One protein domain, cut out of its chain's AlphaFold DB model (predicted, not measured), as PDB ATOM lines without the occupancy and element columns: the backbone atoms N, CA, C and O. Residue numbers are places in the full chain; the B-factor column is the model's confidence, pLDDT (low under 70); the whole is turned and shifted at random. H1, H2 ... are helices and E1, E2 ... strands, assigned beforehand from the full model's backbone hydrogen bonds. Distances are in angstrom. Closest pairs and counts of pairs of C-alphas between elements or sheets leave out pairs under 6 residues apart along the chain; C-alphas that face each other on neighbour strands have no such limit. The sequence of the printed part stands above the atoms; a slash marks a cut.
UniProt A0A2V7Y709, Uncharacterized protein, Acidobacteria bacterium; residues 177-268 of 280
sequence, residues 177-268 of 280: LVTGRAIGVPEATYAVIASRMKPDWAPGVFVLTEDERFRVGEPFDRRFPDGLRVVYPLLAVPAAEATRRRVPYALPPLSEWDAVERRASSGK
ATOM      1  N   LEU A 177      12.025  24.459 -21.925       96.50
ATOM      2  CA  LEU A 177      11.267  25.522 -22.569       96.50
ATOM      3  C   LEU A 177      12.212  26.427 -23.357       96.50
ATOM      4  O   LEU A 177      13.180  26.950 -22.804       96.50
ATOM      5  N   VAL A 178      11.907  26.646 -24.630       96.31
ATOM      6  CA  VAL A 178      12.633  27.571 -25.510       96.31
ATOM      7  C   VAL A 178      11.646  28.460 -26.261       96.31
ATOM      8  O   VAL A 178      10.441  28.214 -26.251       96.31
ATOM      9  N   THR A 179      12.128  29.507 -26.924       96.75
ATOM     10  CA  THR A 179      11.276  30.335 -27.790       96.75
ATOM     11  C   THR A 179      10.985  29.615 -29.108       96.75
ATOM     12  O   THR A 179      11.834  28.884 -29.624       96.75
ATOM     13  N   GLY A 180       9.806  29.835 -29.703       93.81
ATOM     14  CA  GLY A 180       9.473  29.212 -30.994       93.81
ATOM     15  C   GLY A 180      10.440  29.616 -32.114       93.81
ATOM     16  O   GLY A 180      10.836  28.794 -32.942       93.81
ATOM     17  N   ARG A 181      10.944  30.859 -32.085       94.44
ATOM     18  CA  ARG A 181      11.968  31.324 -33.033       94.44
ATOM     19  C   ARG A 181      13.257  30.497 -32.961       94.44
ATOM     20  O   ARG A 181      13.821  30.206 -34.010       94.44
ATOM     21  N   ALA A 182      13.695  30.079 -31.769       92.00
ATOM     22  CA  ALA A 182      14.922  29.294 -31.603       92.00
ATOM     23  C   ALA A 182      14.858  27.918 -32.289       92.00
ATOM     24  O   ALA A 182      15.867  27.405 -32.761       92.00
ATOM     25  N   ILE A 183      13.662  27.336 -32.405       91.56
ATOM     26  CA  ILE A 183      13.458  26.036 -33.060       91.56
ATOM     27  C   ILE A 183      13.029  26.147 -34.529       91.56
ATOM     28  O   ILE A 183      12.787  25.116 -35.154       91.56
ATOM     29  N   GLY A 184      12.948  27.360 -35.085       93.62
ATOM     30  CA  GLY A 184      12.507  27.597 -36.462       93.62
ATOM     31  C   GLY A 184      10.986  27.621 -36.654       93.62
ATOM     32  O   GLY A 184      10.523  27.494 -37.782       93.62
ATOM     33  N   VAL A 185      10.207  27.798 -35.581       95.19
ATOM     34  CA  VAL A 185       8.739  27.918 -35.617       95.19
ATOM     35  C   VAL A 185       8.348  29.312 -35.109       95.19
ATOM     36  O   VAL A 185       7.986  29.469 -33.943       95.19
ATOM     37  N   PRO A 186       8.466  30.365 -35.941       95.25
ATOM     38  CA  PRO A 186       8.323  31.754 -35.493       95.25
ATOM     39  C   PRO A 186       6.906  32.116 -35.031       95.25
ATOM     40  O   PRO A 186       6.744  33.093 -34.307       95.25
ATOM     41  N   GLU A 187       5.896  31.347 -35.442       96.06
ATOM     42  CA  GLU A 187       4.497  31.531 -35.036       96.06
ATOM     43  C   GLU A 187       4.243  31.098 -33.586       96.06
ATOM     44  O   GLU A 187       3.316  31.590 -32.944       96.06
ATOM     45  N   ALA A 188       5.060  30.185 -33.057       96.69
ATOM     46  CA  ALA A 188       4.938  29.724 -31.685       96.69
ATOM     47  C   ALA A 188       5.630  30.704 -30.730       96.69
ATOM     48  O   ALA A 188       6.776  31.105 -30.943       96.69
ATOM     49  N   THR A 189       4.953  31.064 -29.642       96.31
ATOM     50  CA  THR A 189       5.533  31.902 -28.584       96.31
ATOM     51  C   THR A 189       6.666  31.141 -27.900       96.31
ATOM     52  O   THR A 189       7.804  31.612 -27.827       96.31
ATOM     53  N   TYR A 190       6.371  29.905 -27.502       97.25
ATOM     54  CA  TYR A 190       7.323  28.995 -26.884       97.25
ATOM     55  C   TYR A 190       7.290  27.635 -27.564       97.25
ATOM     56  O   TYR A 190       6.392  27.322 -28.343       97.25
ATOM     57  N   ALA A 191       8.262  26.798 -27.243       97.19
ATOM     58  CA  ALA A 191       8.222  25.388 -27.546       97.19
ATOM     59  C   ALA A 191       8.792  24.583 -26.388       97.19
ATOM     60  O   ALA A 191       9.820  24.939 -25.812       97.19
ATOM     61  N   VAL A 192       8.112  23.489 -26.064       97.31
ATOM     62  CA  VAL A 192       8.577  22.532 -25.063       97.31
ATOM     63  C   VAL A 192       9.260  21.386 -25.786       97.31
ATOM     64  O   VAL A 192       8.666  20.741 -26.648       97.31
ATOM     65  N   ILE A 193      10.514  21.137 -25.433       96.56
ATOM     66  CA  ILE A 193      11.301  20.015 -25.934       96.56
ATOM     67  C   ILE A 193      11.222  18.930 -24.877       96.56
ATOM     68  O   ILE A 193      11.767  19.085 -23.783       96.56
ATOM     69  N   ALA A 194      10.519  17.854 -25.203       96.38
ATOM     70  CA  ALA A 194      10.333  16.724 -24.313       96.38
ATOM     71  C   ALA A 194      11.216  15.550 -24.735       96.38
ATOM     72  O   ALA A 194      11.411  15.282 -25.927       96.38
ATOM     73  N   SER A 195      11.712  14.806 -23.746       94.44
ATOM     74  CA  SER A 195      12.468  13.574 -23.997       94.44
ATOM     75  C   SER A 195      11.612  12.472 -24.627       94.44
ATOM     76  O   SER A 195      12.146  11.635 -25.350       94.44
ATOM     77  N   ARG A 196      10.289  12.489 -24.402       94.19
ATOM     78  CA  ARG A 196       9.322  11.533 -24.963       94.19
ATOM     79  C   ARG A 196       8.010  12.200 -25.343       94.19
ATOM     80  O   ARG A 196       7.677  13.277 -24.847       94.19
ATOM     81  N   MET A 197       7.230  11.511 -26.172       94.56
ATOM     82  CA  MET A 197       5.885  11.953 -26.522       94.56
ATOM     83  C   MET A 197       4.970  11.958 -25.288       94.56
ATOM     84  O   MET A 197       4.796  10.938 -24.618       94.56
ATOM     85  N   LYS A 198       4.355  13.103 -24.997       94.88
ATOM     86  CA  LYS A 198       3.332  13.257 -23.963       94.88
ATOM     87  C   LYS A 198       1.967  12.828 -24.524       94.88
ATOM     88  O   LYS A 198       1.522  13.412 -25.513       94.88
ATOM     89  N   PRO A 199       1.276  11.845 -23.914       91.12
ATOM     90  CA  PRO A 199       0.061  11.245 -24.479       91.12
ATOM     91  C   PRO A 199      -1.117  12.223 -24.587       91.12
ATOM     92  O   PRO A 199      -1.948  12.092 -25.482       91.12
ATOM     93  N   ASP A 200      -1.173  13.228 -23.714       94.06
ATOM     94  CA  ASP A 200      -2.261  14.210 -23.685       94.06
ATOM     95  C   ASP A 200      -1.986  15.477 -24.505       94.06
ATOM     96  O   ASP A 200      -2.835  16.362 -24.563       94.06
ATOM     97  N   TRP A 201      -0.827  15.578 -25.164       95.69
ATOM     98  CA  TRP A 201      -0.398  16.769 -25.906       95.69
ATOM     99  C   TRP A 201      -0.633  16.609 -27.410       95.69
ATOM    100  O   TRP A 201       0.278  16.731 -28.227       95.69
ATOM    101  N   ALA A 202      -1.871  16.291 -27.779       94.81
ATOM    102  CA  ALA A 202      -2.274  16.260 -29.180       94.81
ATOM    103  C   ALA A 202      -2.355  17.691 -29.766       94.81
ATOM    104  O   ALA A 202      -2.611  18.639 -29.015       94.81
ATOM    105  N   PRO A 203      -2.196  17.864 -31.094       95.62
ATOM    106  CA  PRO A 203      -2.405  19.156 -31.743       95.62
ATOM    107  C   PRO A 203      -3.765  19.766 -31.379       95.62
ATOM    108  O   PRO A 203      -4.789  19.079 -31.361       95.62
ATOM    109  N   GLY A 204      -3.781  21.062 -31.075       93.88
ATOM    110  CA  GLY A 204      -4.983  21.800 -30.683       93.88
ATOM    111  C   GLY A 204      -5.384  21.664 -29.209       93.88
ATOM    112  O   GLY A 204      -6.305  22.357 -28.775       93.88
ATOM    113  N   VAL A 205      -4.718  20.813 -28.419       94.88
ATOM    114  CA  VAL A 205      -4.934  20.752 -26.964       94.88
ATOM    115  C   VAL A 205      -4.443  22.038 -26.308       94.88
ATOM    116  O   VAL A 205      -3.458  22.631 -26.741       94.88
ATOM    117  N   PHE A 206      -5.130  22.469 -25.249       94.38
ATOM    118  CA  PHE A 206      -4.739  23.647 -24.490       94.38
ATOM    119  C   PHE A 206      -3.920  23.268 -23.263       94.38
ATOM    120  O   PHE A 206      -4.394  22.530 -22.394       94.38
ATOM    121  N   VAL A 207      -2.714  23.818 -23.181       94.44
ATOM    122  CA  VAL A 207      -1.846  23.753 -22.011       94.44
ATOM    123  C   VAL A 207      -2.150  24.963 -21.136       94.44
ATOM    124  O   VAL A 207      -2.034  26.107 -21.582       94.44
ATOM    125  N   LEU A 208      -2.595  24.696 -19.910       93.12
ATOM    126  CA  LEU A 208      -2.890  25.723 -18.916       93.12
ATOM    127  C   LEU A 208      -1.699  25.864 -17.978       93.12
ATOM    128  O   LEU A 208      -1.330  24.894 -17.309       93.12
ATOM    129  N   THR A 209      -1.137  27.065 -17.931       91.69
ATOM    130  CA  THR A 209      -0.158  27.465 -16.922       91.69
ATOM    131  C   THR A 209      -0.859  28.305 -15.856       91.69
ATOM    132  O   THR A 209      -2.079  28.491 -15.915       91.69
ATOM    133  N   GLU A 210      -0.121  28.765 -14.847       89.12
ATOM    134  CA  GLU A 210      -0.688  29.620 -13.795       89.12
ATOM    135  C   GLU A 210      -1.196  30.951 -14.369       89.12
ATOM    136  O   GLU A 210      -2.307  31.372 -14.048       89.12
ATOM    137  N   ASP A 211      -0.440  31.537 -15.302       85.38
ATOM    138  CA  ASP A 211      -0.699  32.888 -15.813       85.38
ATOM    139  C   ASP A 211      -1.231  32.917 -17.254       85.38
ATOM    140  O   ASP A 211      -1.907  33.864 -17.660       85.38
ATOM    141  N   GLU A 212      -0.953  31.883 -18.054       91.38
ATOM    142  CA  GLU A 212      -1.141  31.912 -19.505       91.38
ATOM    143  C   GLU A 212      -1.786  30.629 -20.054       91.38
ATOM    144  O   GLU A 212      -1.895  29.580 -19.410       91.38
ATOM    145  N   ARG A 213      -2.280  30.724 -21.293       92.62
ATOM    146  CA  ARG A 213      -2.891  29.604 -22.012       92.62
ATOM    147  C   ARG A 213      -2.261  29.469 -23.380       92.62
ATOM    148  O   ARG A 213      -2.251  30.417 -24.165       92.62
ATOM    149  N   PHE A 214      -1.830  28.255 -23.683       95.44
ATOM    150  CA  PHE A 214      -1.235  27.934 -24.969       95.44
ATOM    151  C   PHE A 214      -2.016  26.840 -25.665       95.44
ATOM    152  O   PHE A 214      -2.468  25.893 -25.026       95.44
ATOM    153  N   ARG A 215      -2.127  26.932 -26.985       95.94
ATOM    154  CA  ARG A 215      -2.566  25.826 -27.833       95.94
ATOM    155  C   ARG A 215      -1.341  25.105 -28.366       95.94
ATOM    156  O   ARG A 215      -0.447  25.734 -28.929       95.94
ATOM    157  N   VAL A 216      -1.310  23.789 -28.198       96.81
ATOM    158  CA  VAL A 216      -0.262  22.944 -28.770       96.81
ATOM    159  C   VAL A 216      -0.418  22.962 -30.293       96.81
ATOM    160  O   VAL A 216      -1.497  22.672 -30.810       96.81
ATOM    161  N   GLY A 217       0.639  23.351 -31.006       96.50
ATOM    162  CA  GLY A 217       0.737  23.250 -32.462       96.50
ATOM    163  C   GLY A 217       0.907  21.801 -32.919       96.50
ATOM    164  O   GLY A 217       0.630  20.870 -32.170       96.50
ATOM    165  N   GLU A 218       1.370  21.588 -34.149       97.06
ATOM    166  CA  GLU A 218       1.702  20.244 -34.630       97.06
ATOM    167  C   GLU A 218       3.030  19.778 -33.999       97.06
ATOM    168  O   GLU A 218       4.062  20.415 -34.233       97.06
ATOM    169  N   PRO A 219       3.037  18.724 -33.156       97.25
ATOM    170  CA  PRO A 219       4.271  18.199 -32.594       97.25
ATOM    171  C   PRO A 219       5.118  17.552 -33.684       97.25
ATOM    172  O   PRO A 219       4.591  16.878 -34.568       97.25
ATOM    173  N   PHE A 220       6.435  17.687 -33.582       97.00
ATOM    174  CA  PHE A 220       7.353  17.047 -34.518       97.00
ATOM    175  C   PHE A 220       8.593  16.509 -33.812       97.00
ATOM    176  O   PHE A 220       9.034  17.026 -32.782       97.00
ATOM    177  N   ASP A 221       9.164  15.458 -34.390       96.31
ATOM    178  CA  ASP A 221      10.378  14.836 -33.884       96.31
ATOM    179  C   ASP A 221      11.606  15.588 -34.425       96.31
ATOM    180  O   ASP A 221      11.726  15.844 -35.627       96.31
ATOM    181  N   ARG A 222      12.556  15.924 -33.549       94.56
ATOM    182  CA  ARG A 222      13.837  16.543 -33.919       94.56
ATOM    183  C   ARG A 222      14.982  15.797 -33.244       94.56
ATOM    184  O   ARG A 222      14.893  15.415 -32.080       94.56
ATOM    185  N   ARG A 223      16.066  15.558 -33.987       91.75
ATOM    186  CA  ARG A 223      17.282  14.943 -33.437       91.75
ATOM    187  C   ARG A 223      18.123  15.994 -32.723       91.75
ATOM    188  O   ARG A 223      18.446  17.022 -33.313       91.75
ATOM    189  N   PHE A 224      18.499  15.686 -31.490       88.75
ATOM    190  CA  PHE A 224      19.443  16.428 -30.666       88.75
ATOM    191  C   PHE A 224      20.666  15.543 -30.371       88.75
ATOM    192  O   PHE A 224      20.595  14.322 -30.550       88.75
ATOM    193  N   PRO A 225      21.804  16.119 -29.941       85.62
ATOM    194  CA  PRO A 225      22.994  15.334 -29.604       85.62
ATOM    195  C   PRO A 225      22.766  14.252 -28.532       85.62
ATOM    196  O   PRO A 225      23.446  13.231 -28.548       85.62
ATOM    197  N   ASP A 226      21.801  14.460 -27.635       85.19
ATOM    198  CA  ASP A 226      21.432  13.568 -26.531       85.19
ATOM    199  C   ASP A 226      20.278  12.598 -26.872       85.19
ATOM    200  O   ASP A 226      19.855  11.814 -26.019       85.19
ATOM    201  N   GLY A 227      19.755  12.641 -28.104       90.44
ATOM    202  CA  GLY A 227      18.736  11.718 -28.603       90.44
ATOM    203  C   GLY A 227      17.655  12.370 -29.465       90.44
ATOM    204  O   GLY A 227      17.681  13.556 -29.795       90.44
ATOM    205  N   LEU A 228      16.671  11.569 -29.857       94.44
ATOM    206  CA  LEU A 228      15.440  12.046 -30.475       94.44
ATOM    207  C   LEU A 228      14.585  12.744 -29.411       94.44
ATOM    208  O   LEU A 228      14.388  12.214 -28.318       94.44
ATOM    209  N   ARG A 229      14.080  13.936 -29.721       95.00
ATOM    210  CA  ARG A 229      13.182  14.693 -28.847       95.00
ATOM    211  C   ARG A 229      11.913  15.044 -29.600       95.00
ATOM    212  O   ARG A 229      11.944  15.239 -30.816       95.00
ATOM    213  N   VAL A 230      10.820  15.163 -28.859       96.75
ATOM    214  CA  VAL A 230       9.546  15.640 -29.397       96.75
ATOM    215  C   VAL A 230       9.418  17.113 -29.057       96.75
ATOM    216  O   VAL A 230       9.538  17.505 -27.896       96.75
ATOM    217  N   VAL A 231       9.205  17.932 -30.076       97.44
ATOM    218  CA  VAL A 231       9.051  19.374 -29.933       97.44
ATOM    219  C   VAL A 231       7.571  19.712 -30.005       97.44
ATOM    220  O   VAL A 231       6.891  19.339 -30.957       97.44
ATOM    221  N   TYR A 232       7.088  20.428 -28.996       98.06
ATOM    222  CA  TYR A 232       5.706  20.875 -28.873       98.06
ATOM    223  C   TYR A 232       5.639  22.397 -29.001       98.06
ATOM    224  O   TYR A 232       5.917  23.096 -28.021       98.06
ATOM    225  N   PRO A 233       5.280  22.934 -30.179       98.12
ATOM    226  CA  PRO A 233       5.063  24.365 -30.344       98.12
ATOM    227  C   PRO A 233       3.881  24.822 -29.486       98.12
ATOM    228  O   PRO A 233       2.829  24.186 -29.488       98.12
ATOM    229  N   LEU A 234       4.041  25.924 -28.765       97.19
ATOM    230  CA  LEU A 234       3.019  26.533 -27.923       97.19
ATOM    231  C   LEU A 234       2.627  27.889 -28.513       97.19
ATOM    232  O   LEU A 234       3.408  28.842 -28.515       97.19
ATOM    233  N   LEU A 235       1.404  27.959 -29.033       96.81
ATOM    234  CA  LEU A 235       0.815  29.146 -29.644       96.81
ATOM    235  C   LEU A 235       0.008  29.892 -28.578       96.81
ATOM    236  O   LEU A 235      -0.871  29.290 -27.960       96.81
ATOM    237  N   ALA A 236       0.287  31.176 -28.353       94.12
ATOM    238  CA  ALA A 236      -0.528  31.990 -27.453       94.12
ATOM    239  C   ALA A 236      -1.968  32.088 -27.974       94.12
ATOM    240  O   ALA A 236      -2.193  32.295 -29.170       94.12
ATOM    241  N   VAL A 237      -2.946  31.945 -27.076       91.38
ATOM    242  CA  VAL A 237      -4.366  32.034 -27.432       91.38
ATOM    243  C   VAL A 237      -5.048  33.160 -26.658       91.38
ATOM    244  O   VAL A 237      -4.894  33.227 -25.436       91.38
ATOM    245  N   PRO A 238      -5.839  34.029 -27.316       84.62
ATOM    246  CA  PRO A 238      -6.650  35.020 -26.618       84.62
ATOM    247  C   PRO A 238      -7.681  34.365 -25.681       84.62
ATOM    248  O   PRO A 238      -8.257  33.321 -25.979       84.62
ATOM    249  N   ALA A 239      -7.968  35.014 -24.549       75.88
ATOM    250  CA  ALA A 239      -8.757  34.451 -23.445       75.88
ATOM    251  C   ALA A 239     -10.180  33.962 -23.807       75.88
ATOM    252  O   ALA A 239     -10.770  33.199 -23.039       75.88
ATOM    253  N   ALA A 240     -10.724  34.382 -24.954       73.62
ATOM    254  CA  ALA A 240     -12.095  34.122 -25.389       73.62
ATOM    255  C   ALA A 240     -12.303  32.801 -26.169       73.62
ATOM    256  O   ALA A 240     -13.443  32.475 -26.494       73.62
ATOM    257  N   GLU A 241     -11.255  32.027 -26.484       78.00
ATOM    258  CA  GLU A 241     -11.415  30.787 -27.264       78.00
ATOM    259  C   GLU A 241     -11.965  29.628 -26.403       78.00
ATOM    260  O   GLU A 241     -11.428  29.274 -25.345       78.00
ATOM    261  N   ALA A 242     -13.065  29.017 -26.857       70.62
ATOM    262  CA  ALA A 242     -13.720  27.916 -26.159       70.62
ATOM    263  C   ALA A 242     -12.842  26.651 -26.156       70.62
ATOM    264  O   ALA A 242     -12.441  26.135 -27.198       70.62
ATOM    265  N   THR A 243     -12.567  26.116 -24.967       74.12
ATOM    266  CA  THR A 243     -11.615  25.015 -24.775       74.12
ATOM    267  C   THR A 243     -12.319  23.660 -24.731       74.12
ATOM    268  O   THR A 243     -13.126  23.429 -23.835       74.12
ATOM    269  N   ARG A 244     -11.988  22.730 -25.641       72.38
ATOM    270  CA  ARG A 244     -12.544  21.357 -25.615       72.38
ATOM    271  C   ARG A 244     -11.737  20.370 -24.762       72.38
ATOM    272  O   ARG A 244     -12.317  19.441 -24.215       72.38
ATOM    273  N   ARG A 245     -10.416  20.557 -24.637       87.44
ATOM    274  CA  ARG A 245      -9.524  19.691 -23.843       87.44
ATOM    275  C   ARG A 245      -8.391  20.515 -23.233       87.44
ATOM    276  O   ARG A 245      -7.780  21.319 -23.935       87.44
ATOM    277  N   ARG A 246      -8.156  20.337 -21.930       90.94
ATOM    278  CA  ARG A 246      -7.217  21.117 -21.108       90.94
ATOM    279  C   ARG A 246      -6.241  20.184 -20.406       90.94
ATOM    280  O   ARG A 246      -6.671  19.166 -19.869       90.94
ATOM    281  N   VAL A 247      -4.968  20.560 -20.378       93.62
ATOM    282  CA  VAL A 247      -3.917  19.857 -19.637       93.62
ATOM    283  C   VAL A 247      -3.210  20.876 -18.740       93.62
ATOM    284  O   VAL A 247      -2.590  21.800 -19.271       93.62
ATOM    285  N   PRO A 248      -3.321  20.767 -17.404       93.75
ATOM    286  CA  PRO A 248      -2.541  21.605 -16.505       93.75
ATOM    287  C   PRO A 248      -1.068  21.206 -16.605       93.75
ATOM    288  O   PRO A 248      -0.735  20.020 -16.552       93.75
ATOM    289  N   TYR A 249      -0.189  22.187 -16.779       95.06
ATOM    290  CA  TYR A 249       1.239  21.929 -16.885       95.06
ATOM    291  C   TYR A 249       2.061  23.134 -16.436       95.06
ATOM    292  O   TYR A 249       1.904  24.235 -16.961       95.06
ATOM    293  N   ALA A 250       2.974  22.908 -15.494       94.50
ATOM    294  CA  ALA A 250       3.946  23.912 -15.086       94.50
ATOM    295  C   ALA A 250       5.063  23.982 -16.135       94.50
ATOM    296  O   ALA A 250       5.783  23.001 -16.348       94.50
ATOM    297  N   LEU A 251       5.192  25.124 -16.815       92.88
ATOM    298  CA  LEU A 251       6.264  25.297 -17.790       92.88
ATOM    299  C   LEU A 251       7.628  25.351 -17.079       92.88
ATOM    300  O   LEU A 251       7.759  26.042 -16.067       92.88
ATOM    301  N   PRO A 252       8.653  24.659 -17.608       93.38
ATOM    302  CA  PRO A 252      10.028  24.825 -17.152       93.38
ATOM    303  C   PRO A 252      10.504  26.278 -17.318       93.38
ATOM    304  O   PRO A 252       9.969  27.000 -18.164       93.38
ATOM    305  N   PRO A 253      11.548  26.707 -16.587       93.56
ATOM    306  CA  PRO A 253      12.144  28.017 -16.809       93.56
ATOM    307  C   PRO A 253      12.645  28.147 -18.253       93.56
ATOM    308  O   PRO A 253      13.242  27.217 -18.809       93.56
ATOM    309  N   LEU A 254      12.405  29.318 -18.851       93.31
ATOM    310  CA  LEU A 254      12.860  29.623 -20.204       93.31
ATOM    311  C   LEU A 254      14.385  29.492 -20.269       93.31
ATOM    312  O   LEU A 254      15.111  30.149 -19.525       93.31
ATOM    313  N   SER A 255      14.861  28.615 -21.146       90.44
ATOM    314  CA  SER A 255      16.281  28.330 -21.320       90.44
ATOM    315  C   SER A 255      16.809  28.991 -22.590       90.44
ATOM    316  O   SER A 255      16.146  28.987 -23.629       90.44
ATOM    317  N   GLU A 256      18.027  29.529 -22.528       88.56
ATOM    318  CA  GLU A 256      18.742  29.978 -23.723       88.56
ATOM    319  C   GLU A 256      19.082  28.772 -24.603       88.56
ATOM    320  O   GLU A 256      19.659  27.793 -24.126       88.56
ATOM    321  N   TRP A 257      18.750  28.845 -25.892       81.44
ATOM    322  CA  TRP A 257      18.972  27.756 -26.850       81.44
ATOM    323  C   TRP A 257      20.428  27.272 -26.870       81.44
ATOM    324  O   TRP A 257      20.686  26.071 -26.817       81.44
ATOM    325  N   ASP A 258      21.380  28.202 -26.813       79.25
ATOM    326  CA  ASP A 258      22.811  27.894 -26.799       79.25
ATOM    327  C   ASP A 258      23.231  27.102 -25.553       79.25
ATOM    328  O   ASP A 258      24.203  26.347 -25.577       79.25
ATOM    329  N   ALA A 259      22.527  27.262 -24.429       77.44
ATOM    330  CA  ALA A 259      22.759  26.452 -23.236       77.44
ATOM    331  C   ALA A 259      22.211  25.025 -23.410       77.44
ATOM    332  O   ALA A 259      22.804  24.073 -22.893       77.44
ATOM    333  N   VAL A 260      21.121  24.865 -24.166       76.62
ATOM    334  CA  VAL A 260      20.524  23.564 -24.506       76.62
ATOM    335  C   VAL A 260      21.437  22.788 -25.454       76.62
ATOM    336  O   VAL A 260      21.770  21.637 -25.171       76.62
ATOM    337  N   GLU A 261      21.928  23.429 -26.519       77.25
ATOM    338  CA  GLU A 261      22.881  22.809 -27.450       77.25
ATOM    339  C   GLU A 261      24.215  22.465 -26.773       77.25
ATOM    340  O   GLU A 261      24.772  21.385 -27.004       77.25
ATOM    341  N   ARG A 262      24.721  23.335 -25.884       77.06
ATOM    342  CA  ARG A 262      25.948  23.064 -25.113       77.06
ATOM    343  C   ARG A 262      25.792  21.904 -24.135       77.06
ATOM    344  O   ARG A 262      26.676  21.054 -24.072       77.06
ATOM    345  N   ARG A 263      24.673  21.811 -23.403       72.81
ATOM    346  CA  ARG A 263      24.409  20.635 -22.550       72.81
ATOM    347  C   ARG A 263      24.360  19.360 -23.375       72.81
ATOM    348  O   ARG A 263      25.021  18.390 -23.012       72.81
ATOM    349  N   ALA A 264      23.641  19.387 -24.495       69.44
ATOM    350  CA  ALA A 264      23.501  18.221 -25.353       69.44
ATOM    351  C   ALA A 264      24.858  17.765 -25.925       69.44
ATOM    352  O   ALA A 264      25.150  16.572 -25.944       69.44
ATOM    353  N   SER A 265      25.727  18.697 -26.327       69.69
ATOM    354  CA  SER A 265      27.076  18.380 -26.826       69.69
ATOM    355  C   SER A 265      28.059  17.944 -25.731       69.69
ATOM    356  O   SER A 265      28.897  17.082 -25.988       69.69
ATOM    357  N   SER A 266      27.936  18.468 -24.506       69.06
ATOM    358  CA  SER A 266      28.777  18.077 -23.361       69.06
ATOM    359  C   SER A 266      28.463  16.685 -22.798       69.06
ATOM    360  O   SER A 266      29.316  16.070 -22.168       69.06
ATOM    361  N   GLY A 267      27.247  16.180 -23.034       63.28
ATOM    362  CA  GLY A 267      26.787  14.877 -22.548       63.28
ATOM    363  C   GLY A 267      27.244  13.683 -23.385       63.28
ATOM    364  O   GLY A 267      26.836  12.564 -23.090       63.28
ATOM    365  N   LYS A 268      28.064  13.886 -24.425       54.31
ATOM    366  CA  LYS A 268      28.646  12.786 -25.195       54.31
ATOM    367  C   LYS A 268      29.683  12.094 -24.299       54.31
ATOM    368  O   LYS A 268      30.702  12.720 -24.003       54.31
TER     369      LYS A 268
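Overview. This is residues 177 to 268 of the 280 residues of an uncharacterized protein of Acidobacteria bacterium (UniProt A0A2V7Y709). One strongly twisted sheet is built around the long strand E6, with E2 and then E1 on one side of it and E5 and E4 beside different stretches of its other side. From E4 the sheet goes on through E3 to E7 at one end of the elongated body, while helix H2 makes the opposite end, near E1 and E5, and the short H1 sits by E2 and E6. The printed part has 92 residues, with named elements in the order E1, H1, E2, E3, E4, E5, E6, E7, H2. The class is mixed, helices and strands; the sheet is branched and mixed, with E3 and E7 its parallel pair. The whole is compact, with a radius of gyration of the C-alphas of 13.4 A, and spans 45 by 23 by 21 A.

Arrangement. E1, residues 177 to 179, is an edge strand antiparallel to E2, residues 190 to 194; N 191 and O 178 are 2.8 A apart, within hydrogen-bond range. H1, residues 180 to 183, is on the sheet at a height of 8.4 A; its closest C-alpha pair with E2 is Gly 180 and Tyr 190, 4.6 A apart. E2 is antiparallel to E6, residues 227 to 236, with N 232 and O 192 2.8 A apart. E3, residues 206 to 208, and E4, residues 213 to 216, form a hairpin, with N 207 and O 214 2.8 A apart. E4 is antiparallel to E6, with N 215 and O 235 2.8 A apart. E5, residues 220 to 224, forms a hairpin with E6, with N 224 and O 227 2.8 A apart. The pairing of E6 is staggered: with E5 over residues 227 to 231, with E2 over 230 to 234 and with E4 over 234 to 236. E7, residues 246 to 248, is parallel to E3, with N 247 and O 206 2.9 A apart. H2, residues 257 to 266, is on the sheet and only just over E5, on which 3 of its 10 C-alphas fall; the closest C-alphas, of Phe 224 and Ala 264, are 6.9 A apart. In H2 every O i to N i+4 pair is within hydrogen-bond range; H1 is too short for such a pair.

Along the chain. E1 begins at C-alpha 177, (11.267, 25.522, -22.569). E2 is 12.9 A long, E5 12.7 A and H2 14.2 A. E6 runs 28.0 A from C-alpha 227 at (18.736, 11.718, -28.603) to C-alpha 236 at (-0.528, 31.990, -27.453). H2 ends at C-alpha 266, (28.777, 18.077, -23.361).

Size, cuts and confidence. The two C-alphas farthest apart are those of Ala 240 and Lys 268, 46.0 A. The printed part has no cut. The link from E2 to E3, 11 residues, is long. Mean pLDDT of the printed part is 89.8; residues 264 to 268 are under 70.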